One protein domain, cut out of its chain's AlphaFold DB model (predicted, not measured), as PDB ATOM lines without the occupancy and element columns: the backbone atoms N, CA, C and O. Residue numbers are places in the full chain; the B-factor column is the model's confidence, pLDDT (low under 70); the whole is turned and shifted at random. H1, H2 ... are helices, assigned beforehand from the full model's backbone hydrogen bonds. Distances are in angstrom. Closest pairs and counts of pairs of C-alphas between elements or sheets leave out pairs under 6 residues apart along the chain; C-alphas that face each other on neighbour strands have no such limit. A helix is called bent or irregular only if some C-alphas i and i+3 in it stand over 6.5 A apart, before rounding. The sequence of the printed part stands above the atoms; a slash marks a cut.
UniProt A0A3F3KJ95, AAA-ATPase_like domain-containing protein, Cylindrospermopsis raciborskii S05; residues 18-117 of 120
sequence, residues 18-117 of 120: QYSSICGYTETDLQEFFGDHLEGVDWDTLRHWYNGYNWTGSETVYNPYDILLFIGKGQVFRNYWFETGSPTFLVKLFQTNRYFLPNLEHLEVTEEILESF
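Overview. This is residues 18 to 117 of the 120 residues of the protein "AAA-ATPase_like domain-containing protein" of Cylindrospermopsis raciborskii S05 (UniProt A0A3F3KJ95). You are looking at a small body of short helices, H1 to H4, with a free arm, residues 85 to 117, that sticks out from it and makes much of the length. In the body, H3 sits between H1, H2 and H4, and the unnamed residues 51 to 63 loop out from H2 and come back to H3; the arm runs away from the body along H5, then turns through H6 towards H7 like an L, leaving an open gap to the body. The printed part has 100 residues, with seven named helices in the order H1, H2, H3, H4, H5, H6, H7 and no named strand; the class is all helix, and helices hold 54 of the 100 residues. The whole is loose, with a radius of gyration of the C-alphas of 16.3 A, and the C-alphas span 45 by 31 by 20 A.

Arrangement. Start at residue 18 and go along to H1, residues 27 to 38, and then on to H3, residues 64 to 72. These two are close but not clearly touching: the closest C-alphas, those of His 37 and Ile 71, are 6.4 A apart. Their lines stand at a shallow tilt of 18 degrees, the same way, though the line of H1 is a rough one. Between them in the chain lies H2, residues 43 to 50, which is apart from H1. Look from H2 to H3 and you find them close but not clearly touching, with the C-alphas of Tyr 50 and Asp 66 closest at 6.4 A, and a steep tilt of 63 degrees, opposite ways. H3 touches H4, residues 80 to 84, with 7 pairs of C-alphas within 8 A; the closest are those of Asp 66 and Tyr 80, at 5.2 A. H2 and H4 are only just apart, their closest C-alphas 8.1 A from each other. Go on to H5, residues 87 to 97: it and H4 meet only through their link. H5 and H6, residues 101 to 104, are close but not clearly touching, the C-alphas of Phe 94 and Leu 101 being closest at 8.0 A. H7, residues 111 to 115, touches no helix, and H6 and H7 are apart. In H2, H3, H4, H5 and H7 every O i to N i+4 pair is within hydrogen-bond range; in H1 it is 6 of 8, and H6 is too short for such a pair, but its one O i to N i+3 pair is within range.

Along the chain. Find C-alpha 27 at (-30.444, 10.105, 28.934); from there H1 runs 11.3 A to C-alpha 38. It is irregular: C-alphas 33 and 36 are 8.1 A apart. H2 measures 10.1 A from first to last C-alpha, and H3, from Pro 64 to Gly 72, measures 12.2 A. H4 follows, from Tyr 80 to Thr 84. Look next for C-alpha 87 at (-10.364, 19.468, 42.883), where H5 begins; it runs 15.4 A to Asn 97. H6 goes from Leu 101 to Leu 104, and H7 ends at C-alpha 115, at (-14.998, -3.383, 50.169).

Size, cuts and confidence. The two C-alphas farthest apart, those of Asp 36 and Arg 98, are 46.5 A from each other. Without residues 85 to 117, which stand free, the body has 67 residues and spans 33 by 26 by 17 A. The printed part has no cut, and its one long link is that from H2 to H3, with 13 residues. The mean pLDDT of the printed part is 87.8; look for values under 70 at residues 84 to 87 and at residue 117.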
ATOM      1  N   GLN A  18     -28.959  -2.581  40.659       90.00
ATOM      2  CA  GLN A  18     -30.289  -2.018  40.874       90.00
ATOM      3  C   GLN A  18     -30.247  -0.501  41.110       90.00
ATOM      4  O   GLN A  18     -31.223   0.188  40.818       90.00
ATOM      5  N   TYR A  19     -29.125   0.020  41.606       89.62
ATOM      6  CA  TYR A  19     -28.945   1.425  41.955       89.62
ATOM      7  C   TYR A  19     -27.922   2.126  41.050       89.62
ATOM      8  O   TYR A  19     -27.440   3.203  41.393       89.62
ATOM      9  N   SER A  20     -27.608   1.562  39.875       88.88
ATOM     10  CA  SER A  20     -26.545   2.064  38.989       88.88
ATOM     11  C   SER A  20     -26.700   3.528  38.580       88.88
ATOM     12  O   SER A  20     -25.701   4.212  38.360       88.88
ATOM     13  N   SER A  21     -27.940   4.014  38.491       90.88
ATOM     14  CA  SER A  21     -28.265   5.379  38.082       90.88
ATOM     15  C   SER A  21     -28.525   6.349  39.233       90.88
ATOM     16  O   SER A  21     -28.691   7.539  38.985       90.88
ATOM     17  N   ILE A  22     -28.508   5.899  40.495       90.75
ATOM     18  CA  ILE A  22     -28.995   6.688  41.646       90.75
ATOM     19  C   ILE A  22     -28.282   8.041  41.832       90.75
ATOM     20  O   ILE A  22     -28.861   8.984  42.369       90.75
ATOM     21  N   CYS A  23     -27.030   8.149  41.385       89.81
ATOM     22  CA  CYS A  23     -26.193   9.341  41.538       89.81
ATOM     23  C   CYS A  23     -26.212  10.282  40.320       89.81
ATOM     24  O   CYS A  23     -25.402  11.211  40.265       89.81
ATOM     25  N   GLY A  24     -27.075  10.055  39.329       92.62
ATOM     26  CA  GLY A  24     -27.081  10.856  38.109       92.62
ATOM     27  C   GLY A  24     -28.403  10.849  37.357       92.62
ATOM     28  O   GLY A  24     -29.381  10.254  37.795       92.62
ATOM     29  N   TYR A  25     -28.419  11.534  36.216       94.56
ATOM     30  CA  TYR A  25     -29.533  11.465  35.270       94.56
ATOM     31  C   TYR A  25     -29.208  10.485  34.153       94.56
ATOM     32  O   TYR A  25     -28.114  10.525  33.591       94.56
ATOM     33  N   THR A  26     -30.151   9.629  33.794       94.31
ATOM     34  CA  THR A  26     -30.082   8.861  32.548       94.31
ATOM     35  C   THR A  26     -30.389   9.772  31.355       94.31
ATOM     36  O   THR A  26     -30.943  10.863  31.511       94.31
ATOM     37  N   GLU A  27     -30.045   9.349  30.135       93.62
ATOM     38  CA  GLU A  27     -30.444  10.105  28.934       93.62
ATOM     39  C   GLU A  27     -31.972  10.205  28.815       93.62
ATOM     40  O   GLU A  27     -32.492  11.249  28.426       93.62
ATOM     41  N   THR A  28     -32.683   9.157  29.240       94.75
ATOM     42  CA  THR A  28     -34.146   9.136  29.338       94.75
ATOM     43  C   THR A  28     -34.654  10.207  30.300       94.75
ATOM     44  O   THR A  28     -35.530  10.978  29.921       94.75
ATOM     45  N   ASP A  29     -34.066  10.337  31.496       95.44
ATOM     46  CA  ASP A  29     -34.456  11.384  32.454       95.44
ATOM     47  C   ASP A  29     -34.280  12.786  31.856       95.44
ATOM     48  O   ASP A  29     -35.127  13.663  32.031       95.44
ATOM     49  N   LEU A  30     -33.185  13.005  31.118       95.94
ATOM     50  CA  LEU A  30     -32.932  14.282  30.452       95.94
ATOM     51  C   LEU A  30     -33.972  14.581  29.373       95.94
ATOM     52  O   LEU A  30     -34.446  15.712  29.275       95.94
ATOM     53  N   GLN A  31     -34.348  13.585  28.578       95.31
ATOM     54  CA  GLN A  31     -35.354  13.752  27.533       95.31
ATOM     55  C   GLN A  31     -36.755  13.975  28.115       95.31
ATOM     56  O   GLN A  31     -37.470  14.859  27.646       95.31
ATOM     57  N   GLU A  32     -37.139  13.219  29.145       96.75
ATOM     58  CA  GLU A  32     -38.484  13.272  29.726       96.75
ATOM     59  C   GLU A  32     -38.713  14.510  30.596       96.75
ATOM     60  O   GLU A  32     -39.771  15.135  30.510       96.75
ATOM     61  N   PHE A  33     -37.735  14.888  31.424       96.06
ATOM     62  CA  PHE A  33     -37.914  15.945  32.426       96.06
ATOM     63  C   PHE A  33     -37.236  17.267  32.060       96.06
ATOM     64  O   PHE A  33     -37.610  18.309  32.598       96.06
ATOM     65  N   PHE A  34     -36.263  17.249  31.142       95.75
ATOM     66  CA  PHE A  34     -35.513  18.436  30.720       95.75
ATOM     67  C   PHE A  34     -35.589  18.707  29.210       95.75
ATOM     68  O   PHE A  34     -34.918  19.626  28.740       95.75
ATOM     69  N   GLY A  35     -36.411  17.969  28.454       93.62
ATOM     70  CA  GLY A  35     -36.486  18.060  26.991       93.62
ATOM     71  C   GLY A  35     -36.661  19.490  26.468       93.62
ATOM     72  O   GLY A  35     -35.878  19.930  25.629       93.62
ATOM     73  N   ASP A  36     -37.596  20.253  27.040       95.81
ATOM     74  CA  ASP A  36     -37.846  21.656  26.665       95.81
ATOM     75  C   ASP A  36     -36.623  22.562  26.902       95.81
ATOM     76  O   ASP A  36     -36.388  23.531  26.183       95.81
ATOM     77  N   HIS A  37     -35.809  22.253  27.914       96.31
ATOM     78  CA  HIS A  37     -34.595  23.002  28.241       96.31
ATOM     79  C   HIS A  37     -33.384  22.597  27.393       96.31
ATOM     80  O   HIS A  37     -32.391  23.331  27.339       96.31
ATOM     81  N   LEU A  38     -33.457  21.439  26.739       96.50
ATOM     82  CA  LEU A  38     -32.406  20.856  25.908       96.50
ATOM     83  C   LEU A  38     -32.776  20.872  24.416       96.50
ATOM     84  O   LEU A  38     -32.118  20.218  23.605       96.50
ATOM     85  N   GLU A  39     -33.795  21.639  24.026       96.19
ATOM     86  CA  GLU A  39     -34.159  21.796  22.621       96.19
ATOM     87  C   GLU A  39     -32.969  22.337  21.812       96.19
ATOM     88  O   GLU A  39     -32.302  23.296  22.211       96.19
ATOM     89  N   GLY A  40     -32.686  21.694  20.675       95.19
ATOM     90  CA  GLY A  40     -31.591  22.067  19.774       95.19
ATOM     91  C   GLY A  40     -30.191  21.645  20.232       95.19
ATOM     92  O   GLY A  40     -29.227  21.905  19.513       95.19
ATOM     93  N   VAL A  41     -30.063  20.980  21.385       96.38
ATOM     94  CA  VAL A  41     -28.779  20.472  21.877       96.38
ATOM     95  C   VAL A  41     -28.326  19.271  21.050       96.38
ATOM     96  O   VAL A  41     -29.096  18.355  20.766       96.38
ATOM     97  N   ASP A  42     -27.042  19.260  20.699       95.94
ATOM     98  CA  ASP A  42     -26.384  18.073  20.167       95.94
ATOM     99  C   ASP A  42     -26.061  17.096  21.308       95.94
ATOM    100  O   ASP A  42     -25.194  17.360  22.147       95.94
ATOM    101  N   TRP A  43     -26.764  15.964  21.325       94.62
ATOM    102  CA  TRP A  43     -26.634  14.928  22.348       94.62
ATOM    103  C   TRP A  43     -25.255  14.272  22.380       94.62
ATOM    104  O   TRP A  43     -24.784  13.929  23.461       94.62
ATOM    105  N   ASP A  44     -24.576  14.131  21.240       95.56
ATOM    106  CA  ASP A  44     -23.233  13.545  21.225       95.56
ATOM    107  C   ASP A  44     -22.225  14.493  21.879       95.56
ATOM    108  O   ASP A  44     -21.387  14.064  22.678       95.56
ATOM    109  N   THR A  45     -22.360  15.797  21.626       95.81
ATOM    110  CA  THR A  45     -21.567  16.820  22.313       95.81
ATOM    111  C   THR A  45     -21.926  16.891  23.801       95.81
ATOM    112  O   THR A  45     -21.024  16.912  24.638       95.81
ATOM    113  N   LEU A  46     -23.212  16.862  24.166       95.25
ATOM    114  CA  LEU A  46     -23.644  16.844  25.569       95.25
ATOM    115  C   LEU A  46     -23.052  15.652  26.325       95.25
ATOM    116  O   LEU A  46     -22.512  15.818  27.418       95.25
ATOM    117  N   ARG A  47     -23.081  14.466  25.709       93.69
ATOM    118  CA  ARG A  47     -22.487  13.247  26.256       93.69
ATOM    119  C   ARG A  47     -20.978  13.363  26.385       93.69
ATOM    120  O   ARG A  47     -20.448  12.961  27.406       93.69
ATOM    121  N   HIS A  48     -20.290  13.927  25.398       92.50
ATOM    122  CA  HIS A  48     -18.841  14.116  25.473       92.50
ATOM    123  C   HIS A  48     -18.416  15.045  26.620       92.50
ATOM    124  O   HIS A  48     -17.364  14.837  27.218       92.50
ATOM    125  N   TRP A  49     -19.215  16.073  26.909       92.69
ATOM    126  CA  TRP A  49     -18.892  17.063  27.934       92.69
ATOM    127  C   TRP A  49     -19.334  16.666  29.342       92.69
ATOM    128  O   TRP A  49     -18.644  17.013  30.300       92.69
ATOM    129  N   TYR A  50     -20.488  16.006  29.469       92.81
ATOM    130  CA  TYR A  50     -21.190  15.859  30.750       92.81
ATOM    131  C   TYR A  50     -21.634  14.438  31.072       92.81
ATOM    132  O   TYR A  50     -22.361  14.242  32.053       92.81
ATOM    133  N   ASN A  51     -21.218  13.434  30.291       87.69
ATOM    134  CA  ASN A  51     -21.318  12.073  30.795       87.69
ATOM    135  C   ASN A  51     -20.518  11.968  32.102       87.69
ATOM    136  O   ASN A  51     -19.439  12.534  32.261       87.69
ATOM    137  N   GLY A  52     -21.117  11.313  33.083       81.88
ATOM    138  CA  GLY A  52     -20.557  11.193  34.413       81.88
ATOM    139  C   GLY A  52     -20.105   9.769  34.658       81.88
ATOM    140  O   GLY A  52     -19.127   9.283  34.093       81.88
ATOM    141  N   TYR A  53     -20.825   9.112  35.552       84.94
ATOM    142  CA  TYR A  53     -20.379   7.893  36.198       84.94
ATOM    143  C   TYR A  53     -20.987   6.653  35.545       84.94
ATOM    144  O   TYR A  53     -22.127   6.672  35.080       84.94
ATOM    145  N   ASN A  54     -20.225   5.562  35.549       87.88
ATOM    146  CA  ASN A  54     -20.706   4.233  35.198       87.88
ATOM    147  C   ASN A  54     -20.011   3.212  36.105       87.88
ATOM    148  O   ASN A  54     -18.835   2.907  35.921       87.88
ATOM    149  N   TRP A  55     -20.739   2.731  37.109       80.56
ATOM    150  CA  TRP A  55     -20.190   1.869  38.160       80.56
ATOM    151  C   TRP A  55     -20.346   0.380  37.846       80.56
ATOM    152  O   TRP A  55     -19.579  -0.444  38.328       80.56
ATOM    153  N   THR A  56     -21.343   0.026  37.034       82.75
ATOM    154  CA  THR A  56     -21.780  -1.367  36.843       82.75
ATOM    155  C   THR A  56     -21.688  -1.848  35.395       82.75
ATOM    156  O   THR A  56     -22.033  -2.993  35.089       82.75
ATOM    157  N   GLY A  57     -21.230  -0.983  34.490       75.25
ATOM    158  CA  GLY A  57     -21.063  -1.233  33.060       75.25
ATOM    159  C   GLY A  57     -22.360  -1.197  32.249       75.25
ATOM    160  O   GLY A  57     -22.296  -1.234  31.024       75.25
ATOM    161  N   SER A  58     -23.530  -1.131  32.891       77.62
ATOM    162  CA  SER A  58     -24.829  -1.235  32.215       77.62
ATOM    163  C   SER A  58     -25.408   0.100  31.758       77.62
ATOM    164  O   SER A  58     -26.099   0.137  30.747       77.62
ATOM    165  N   GLU A  59     -25.144   1.183  32.488       82.94
ATOM    166  CA  GLU A  59     -25.729   2.495  32.220       82.94
ATOM    167  C   GLU A  59     -24.766   3.594  32.669       82.94
ATOM    168  O   GLU A  59     -24.236   3.554  33.779       82.94
ATOM    169  N   THR A  60     -24.519   4.563  31.789       90.69
ATOM    170  CA  THR A  60     -23.757   5.767  32.122       90.69
ATOM    171  C   THR A  60     -24.742   6.882  32.426       90.69
ATOM    172  O   THR A  60     -25.620   7.158  31.609       90.69
ATOM    173  N   VAL A  61     -24.568   7.549  33.564       93.75
ATOM    174  CA  VAL A  61     -25.403   8.689  33.953       93.75
ATOM    175  C   VAL A  61     -24.664  10.008  33.803       93.75
ATOM    176  O   VAL A  61     -23.456  10.091  34.015       93.75
ATOM    177  N   TYR A  62     -25.399  11.056  33.455       94.31
ATOM    178  CA  TYR A  62     -24.919  12.430  33.429       94.31
ATOM    179  C   TYR A  62     -24.756  12.966  34.852       94.31
ATOM    180  O   TYR A  62     -25.572  12.670  35.734       94.31
ATOM    181  N   ASN A  63     -23.727  13.789  35.078       91.88
ATOM    182  CA  ASN A  63     -23.583  14.509  36.342       91.88
ATOM    183  C   ASN A  63     -24.755  15.503  36.498       91.88
ATOM    184  O   ASN A  63     -24.902  16.393  35.654       91.88
ATOM    185  N   PRO A  64     -25.574  15.406  37.566       92.19
ATOM    186  CA  PRO A  64     -26.760  16.246  37.700       92.19
ATOM    187  C   PRO A  64     -26.461  17.740  37.680       92.19
ATOM    188  O   PRO A  64     -27.191  18.522  37.078       92.19
ATOM    189  N   TYR A  65     -25.384  18.153  38.341       91.31
ATOM    190  CA  TYR A  65     -25.105  19.564  38.534       91.31
ATOM    191  C   TYR A  65     -24.508  20.207  37.282       91.31
ATOM    192  O   TYR A  65     -24.862  21.339  36.956       91.31
ATOM    193  N   ASP A  66     -23.698  19.464  36.529       93.12
ATOM    194  CA  ASP A  66     -23.188  19.913  35.234       93.12
ATOM    195  C   ASP A  66     -24.321  20.174  34.240       93.12
ATOM    196  O   ASP A  66     -24.329  21.215  33.584       93.12
ATOM    197  N   ILE A  67     -25.318  19.283  34.189       95.44
ATOM    198  CA  ILE A  67     -26.516  19.465  33.359       95.44
ATOM    199  C   ILE A  67     -27.297  20.709  33.783       95.44
ATOM    200  O   ILE A  67     -27.645  21.541  32.941       95.44
ATOM    201  N   LEU A  68     -27.547  20.879  35.085       95.19
ATOM    202  CA  LEU A  68     -28.275  22.044  35.592       95.19
ATOM    203  C   LEU A  68     -27.538  23.355  35.292       95.19
ATOM    204  O   LEU A  68     -28.171  24.356  34.956       95.19
ATOM    205  N   LEU A  69     -26.207  23.363  35.381       95.44
ATOM    206  CA  LEU A  69     -25.398  24.526  35.033       95.44
ATOM    207  C   LEU A  69     -25.374  24.780  33.529       95.44
ATOM    208  O   LEU A  69     -25.526  25.929  33.123       95.44
ATOM    209  N   PHE A  70     -25.247  23.741  32.709       96.50
ATOM    210  CA  PHE A  70     -25.326  23.855  31.258       96.50
ATOM    211  C   PHE A  70     -26.650  24.492  30.823       96.50
ATOM    212  O   PHE A  70     -26.646  25.503  30.114       96.50
ATOM    213  N   ILE A  71     -27.773  23.983  31.334       96.88
ATOM    214  CA  ILE A  71     -29.103  24.553  31.095       96.88
ATOM    215  C   ILE A  71     -29.170  25.993  31.625       96.88
ATOM    216  O   ILE A  71     -29.494  26.923  30.885       96.88
ATOM    217  N   GLY A  72     -28.802  26.211  32.890       96.31
ATOM    218  CA  GLY A  72     -28.895  27.512  33.559       96.31
ATOM    219  C   GLY A  72     -27.987  28.602  32.977       96.31
ATOM    220  O   GLY A  72     -28.206  29.789  33.224       96.31
ATOM    221  N   LYS A  73     -26.968  28.229  32.196       96.19
ATOM    222  CA  LYS A  73     -26.071  29.149  31.481       96.19
ATOM    223  C   LYS A  73     -26.422  29.309  30.002       96.19
ATOM    224  O   LYS A  73     -25.659  29.954  29.286       96.19
ATOM    225  N   GLY A  74     -27.570  28.791  29.564       96.12
ATOM    226  CA  GLY A  74     -28.058  28.941  28.196       96.12
ATOM    227  C   GLY A  74     -27.354  28.015  27.210       96.12
ATOM    228  O   GLY A  74     -26.950  28.469  26.145       96.12
ATOM    229  N   GLN A  75     -27.178  26.743  27.585       96.25
ATOM    230  CA  GLN A  75     -26.589  25.689  26.751       96.25
ATOM    231  C   GLN A  75     -25.144  25.994  26.300       96.25
ATOM    232  O   GLN A  75     -24.717  25.651  25.197       96.25
ATOM    233  N   VAL A  76     -24.361  26.657  27.158       95.75
ATOM    234  CA  VAL A  76     -22.953  26.978  26.878       95.75
ATOM    235  C   VAL A  76     -22.052  25.879  27.427       95.75
ATOM    236  O   VAL A  76     -21.959  25.701  28.638       95.75
ATOM    237  N   PHE A  77     -21.320  25.197  26.550       94.81
ATOM    238  CA  PHE A  77     -20.357  24.176  26.962       94.81
ATOM    239  C   PHE A  77     -19.170  24.776  27.727       94.81
ATOM    240  O   PHE A  77     -18.466  25.661  27.231       94.81
ATOM    241  N   ARG A  78     -18.967  24.296  28.957       92.81
ATOM    242  CA  ARG A  78     -17.882  24.662  29.886       92.81
ATOM    243  C   ARG A  78     -17.550  23.508  30.829       92.81
ATOM    244  O   ARG A  78     -18.344  22.585  30.990       92.81
ATOM    245  N   ASN A  79     -16.410  23.618  31.510       89.38
ATOM    246  CA  ASN A  79     -15.929  22.664  32.516       89.38
ATOM    247  C   ASN A  79     -16.668  22.802  33.862       89.38
ATOM    248  O   ASN A  79     -16.051  23.116  34.880       89.38
ATOM    249  N   TYR A  80     -17.985  22.586  33.878       89.19
ATOM    250  CA  TYR A  80     -18.797  22.711  35.095       89.19
ATOM    251  C   TYR A  80     -18.372  21.740  36.203       89.19
ATOM    252  O   TYR A  80     -18.320  22.141  37.366       89.19
ATOM    253  N   TRP A  81     -17.906  20.539  35.852       81.56
ATOM    254  CA  TRP A  81     -17.392  19.571  36.825       81.56
ATOM    255  C   TRP A  81     -16.207  20.134  37.634       81.56
ATOM    256  O   TRP A  81     -16.038  19.838  38.818       81.56
ATOM    257  N   PHE A  82     -15.391  20.991  37.007       77.00
ATOM    258  CA  PHE A  82     -14.231  21.618  37.637       77.00
ATOM    259  C   PHE A  82     -14.618  22.827  38.494       77.00
ATOM    260  O   PHE A  82     -14.002  23.073  39.528       77.00
ATOM    261  N   GLU A  83     -15.631  23.588  38.071       72.62
ATOM    262  CA  GLU A  83     -16.138  24.751  38.812       72.62
ATOM    263  C   GLU A  83     -16.888  24.351  40.092       72.62
ATOM    264  O   GLU A  83     -17.007  25.155  41.017       72.62
ATOM    265  N   THR A  84     -17.396  23.119  40.144       69.19
ATOM    266  CA  THR A  84     -18.297  22.653  41.205       69.19
ATOM    267  C   THR A  84     -17.654  21.650  42.151       69.19
ATOM    268  O   THR A  84     -18.045  21.561  43.317       69.19
ATOM    269  N   GLY A  85     -16.621  20.942  41.693       63.50
ATOM    270  CA  GLY A  85     -15.756  20.160  42.559       63.50
ATOM    271  C   GLY A  85     -14.840  21.050  43.400       63.50
ATOM    272  O   GLY A  85     -14.518  22.180  43.039       63.50
ATOM    273  N   SER A  86     -14.326  20.512  44.508       64.50
ATOM    274  CA  SER A  86     -13.100  21.026  45.128       64.50
ATOM    275  C   SER A  86     -11.915  20.169  44.667       64.50
ATOM    276  O   SER A  86     -11.359  19.404  45.462       64.50
ATOM    277  N   PRO A  87     -11.487  20.258  43.386       67.50
ATOM    278  CA  PRO A  87     -10.364  19.468  42.883       67.50
ATOM    279  C   PRO A  87      -9.078  19.800  43.642       67.50
ATOM    280  O   PRO A  87      -8.138  19.015  43.644       67.50
ATOM    281  N   THR A  88      -9.051  20.931  44.353       74.44
ATOM    282  CA  THR A  88      -8.000  21.318  45.291       74.44
ATOM    283  C   THR A  88      -7.618  20.189  46.248       74.44
ATOM    284  O   THR A  88      -6.435  20.047  46.543       74.44
ATOM    285  N   PHE A  89      -8.573  19.386  46.732       82.12
ATOM    286  CA  PHE A  89      -8.252  18.234  47.577       82.12
ATOM    287  C   PHE A  89      -7.424  17.189  46.818       82.12
ATOM    288  O   PHE A  89      -6.333  16.842  47.268       82.12
ATOM    289  N   LEU A  90      -7.887  16.756  45.640       81.31
ATOM    290  CA  LEU A  90      -7.184  15.780  44.799       81.31
ATOM    291  C   LEU A  90      -5.814  16.297  44.348       81.31
ATOM    292  O   LEU A  90      -4.820  15.588  44.458       81.31
ATOM    293  N   VAL A  91      -5.729  17.559  43.918       84.06
ATOM    294  CA  VAL A  91      -4.461  18.198  43.531       84.06
ATOM    295  C   VAL A  91      -3.476  18.197  44.699       84.06
ATOM    296  O   VAL A  91      -2.316  17.829  44.519       84.06
ATOM    297  N   LYS A  92      -3.924  18.554  45.911       86.00
ATOM    298  CA  LYS A  92      -3.087  18.485  47.117       86.00
ATOM    299  C   LYS A  92      -2.662  17.051  47.422       86.00
ATOM    300  O   LYS A  92      -1.488  16.828  47.690       86.00
ATOM    301  N   LEU A  93      -3.574  16.083  47.334       87.44
ATOM    302  CA  LEU A  93      -3.277  14.670  47.568       87.44
ATOM    303  C   LEU A  93      -2.211  14.150  46.591       87.44
ATOM    304  O   LEU A  93      -1.263  13.484  47.013       87.44
ATOM    305  N   PHE A  94      -2.319  14.508  45.306       88.69
ATOM    306  CA  PHE A  94      -1.332  14.159  44.285       88.69
ATOM    307  C   PHE A  94       0.034  14.784  44.551       88.69
ATOM    308  O   PHE A  94       1.055  14.105  44.431       88.69
ATOM    309  N   GLN A  95       0.060  16.048  44.977       86.62
ATOM    310  CA  GLN A  95       1.296  16.746  45.332       86.62
ATOM    311  C   GLN A  95       1.961  16.159  46.582       86.62
ATOM    312  O   GLN A  95       3.170  15.924  46.574       86.62
ATOM    313  N   THR A  96       1.192  15.894  47.641       91.38
ATOM    314  CA  THR A  96       1.697  15.358  48.912       91.38
ATOM    315  C   THR A  96       2.288  13.966  48.743       91.38
ATOM    316  O   THR A  96       3.392  13.707  49.217       91.38
ATOM    317  N   ASN A  97       1.589  13.087  48.027       89.12
ATOM    318  CA  ASN A  97       2.010  11.698  47.842       89.12
ATOM    319  C   ASN A  97       2.924  11.494  46.624       89.12
ATOM    320  O   ASN A  97       3.402  10.386  46.399       89.12
ATOM    321  N   ARG A  98       3.192  12.557  45.847       84.94
ATOM    322  CA  ARG A  98       4.033  12.537  44.637       84.94
ATOM    323  C   ARG A  98       3.620  11.438  43.652       84.94
ATOM    324  O   ARG A  98       4.470  10.727  43.115       84.94
ATOM    325  N   TYR A  99       2.315  11.303  43.419       83.56
ATOM    326  CA  TYR A  99       1.800  10.331  42.460       83.56
ATOM    327  C   TYR A  99       2.296  10.659  41.049       83.56
ATOM    328  O   TYR A  99       2.183  11.793  40.578       83.56
ATOM    329  N   PHE A 100       2.815   9.652  40.351       84.44
ATOM    330  CA  PHE A 100       3.066   9.750  38.920       84.44
ATOM    331  C   PHE A 100       1.741   9.533  38.187       84.44
ATOM    332  O   PHE A 100       1.301   8.397  38.029       84.44
ATOM    333  N   LEU A 101       1.088  10.632  37.791       83.81
ATOM    334  CA  LEU A 101      -0.263  10.626  37.211       83.81
ATOM    335  C   LEU A 101      -0.464   9.644  36.045       83.81
ATOM    336  O   LEU A 101      -1.519   9.020  36.025       83.81
ATOM    337  N   PRO A 102       0.509   9.417  35.137       86.81
ATOM    338  CA  PRO A 102       0.331   8.430  34.070       86.81
ATOM    339  C   PRO A 102       0.059   7.004  34.571       86.81
ATOM    340  O   PRO A 102      -0.583   6.224  33.880       86.81
ATOM    341  N   ASN A 103       0.477   6.655  35.795       85.12
ATOM    342  CA  ASN A 103       0.156   5.347  36.377       85.12
ATOM    343  C   ASN A 103      -1.330   5.195  36.747       85.12
ATOM    344  O   ASN A 103      -1.760   4.087  37.050       85.12
ATOM    345  N   LEU A 104      -2.104   6.285  36.766       83.50
ATOM    346  CA  LEU A 104      -3.530   6.270  37.094       83.50
ATOM    347  C   LEU A 104      -4.422   6.073  35.862       83.50
ATOM    348  O   LEU A 104      -5.586   5.729  36.025       83.50
ATOM    349  N   GLU A 105      -3.900   6.266  34.646       79.31
ATOM    350  CA  GLU A 105      -4.698   6.222  33.405       79.31
ATOM    351  C   GLU A 105      -5.313   4.838  33.137       79.31
ATOM    352  O   GLU A 105      -6.354   4.736  32.489       79.31
ATOM    353  N   HIS A 106      -4.699   3.781  33.674       81.12
ATOM    354  CA  HIS A 106      -5.126   2.389  33.512       81.12
ATOM    355  C   HIS A 106      -5.086   1.618  34.837       81.12
ATOM    356  O   HIS A 106      -4.758   0.433  34.867       81.12
ATOM    357  N   LEU A 107      -5.346   2.303  35.955       83.81
ATOM    358  CA  LEU A 107      -5.380   1.654  37.258       83.81
ATOM    359  C   LEU A 107      -6.616   0.751  37.357       83.81
ATOM    360  O   LEU A 107      -7.745   1.234  37.380       83.81
ATOM    361  N   GLU A 108      -6.386  -0.553  37.468       82.62
ATOM    362  CA  GLU A 108      -7.417  -1.541  37.779       82.62
ATOM    363  C   GLU A 108      -7.287  -1.964  39.244       82.62
ATOM    364  O   GLU A 108      -6.188  -2.229  39.741       82.62
ATOM    365  N   VAL A 109      -8.416  -2.018  39.945       82.44
ATOM    366  CA  VAL A 109      -8.508  -2.472  41.338       82.44
ATOM    367  C   VAL A 109      -9.545  -3.581  41.439       82.44
ATOM    368  O   VAL A 109     -10.499  -3.620  40.662       82.44
ATOM    369  N   THR A 110      -9.347  -4.503  42.377       83.12
ATOM    370  CA  THR A 110     -10.310  -5.572  42.649       83.12
ATOM    371  C   THR A 110     -11.442  -5.069  43.544       83.12
ATOM    372  O   THR A 110     -11.282  -4.103  44.290       83.12
ATOM    373  N   GLU A 111     -12.582  -5.757  43.495       76.12
ATOM    374  CA  GLU A 111     -13.740  -5.504  44.365       76.12
ATOM    375  C   GLU A 111     -13.363  -5.566  45.855       76.12
ATOM    376  O   GLU A 111     -13.746  -4.691  46.623       76.12
ATOM    377  N   GLU A 112     -12.478  -6.493  46.236       80.00
ATOM    378  CA  GLU A 112     -11.940  -6.632  47.601       80.00
ATOM    379  C   GLU A 112     -11.313  -5.333  48.144       80.00
ATOM    380  O   GLU A 112     -11.387  -5.048  49.339       80.00
ATOM    381  N   ILE A 113     -10.686  -4.526  47.277       81.25
ATOM    382  CA  ILE A 113     -10.096  -3.239  47.670       81.25
ATOM    383  C   ILE A 113     -11.199  -2.205  47.922       81.25
ATOM    384  O   ILE A 113     -11.078  -1.409  48.854       81.25
ATOM    385  N   LEU A 114     -12.274  -2.219  47.130       73.88
ATOM    386  CA  LEU A 114     -13.420  -1.322  47.310       73.88
ATOM    387  C   LEU A 114     -14.177  -1.638  48.608       73.88
ATOM    388  O   LEU A 114     -14.539  -0.719  49.336       73.88
ATOM    389  N   GLU A 115     -14.340  -2.921  48.937       70.12
ATOM    390  CA  GLU A 115     -14.998  -3.383  50.169       70.12
ATOM    391  C   GLU A 115     -14.170  -3.118  51.436       70.12
ATOM    392  O   GLU A 115     -14.710  -3.060  52.538       70.12
ATOM    393  N   SER A 116     -12.853  -2.933  51.299       76.00
ATOM    394  CA  SER A 116     -11.966  -2.643  52.435       76.00
ATOM    395  C   SER A 116     -12.119  -1.224  53.003       76.00
ATOM    396  O   SER A 116     -11.418  -0.857  53.949       76.00
ATOM    397  N   PHE A 117     -13.006  -0.410  52.424       67.69
ATOM    398  CA  PHE A 117     -13.205   0.973  52.828       67.69
ATOM    399  C   PHE A 117     -13.956   1.061  54.165       67.69
ATOM    400  O   PHE A 117     -15.158   0.813  54.248       67.69
TER     401      PHE A 117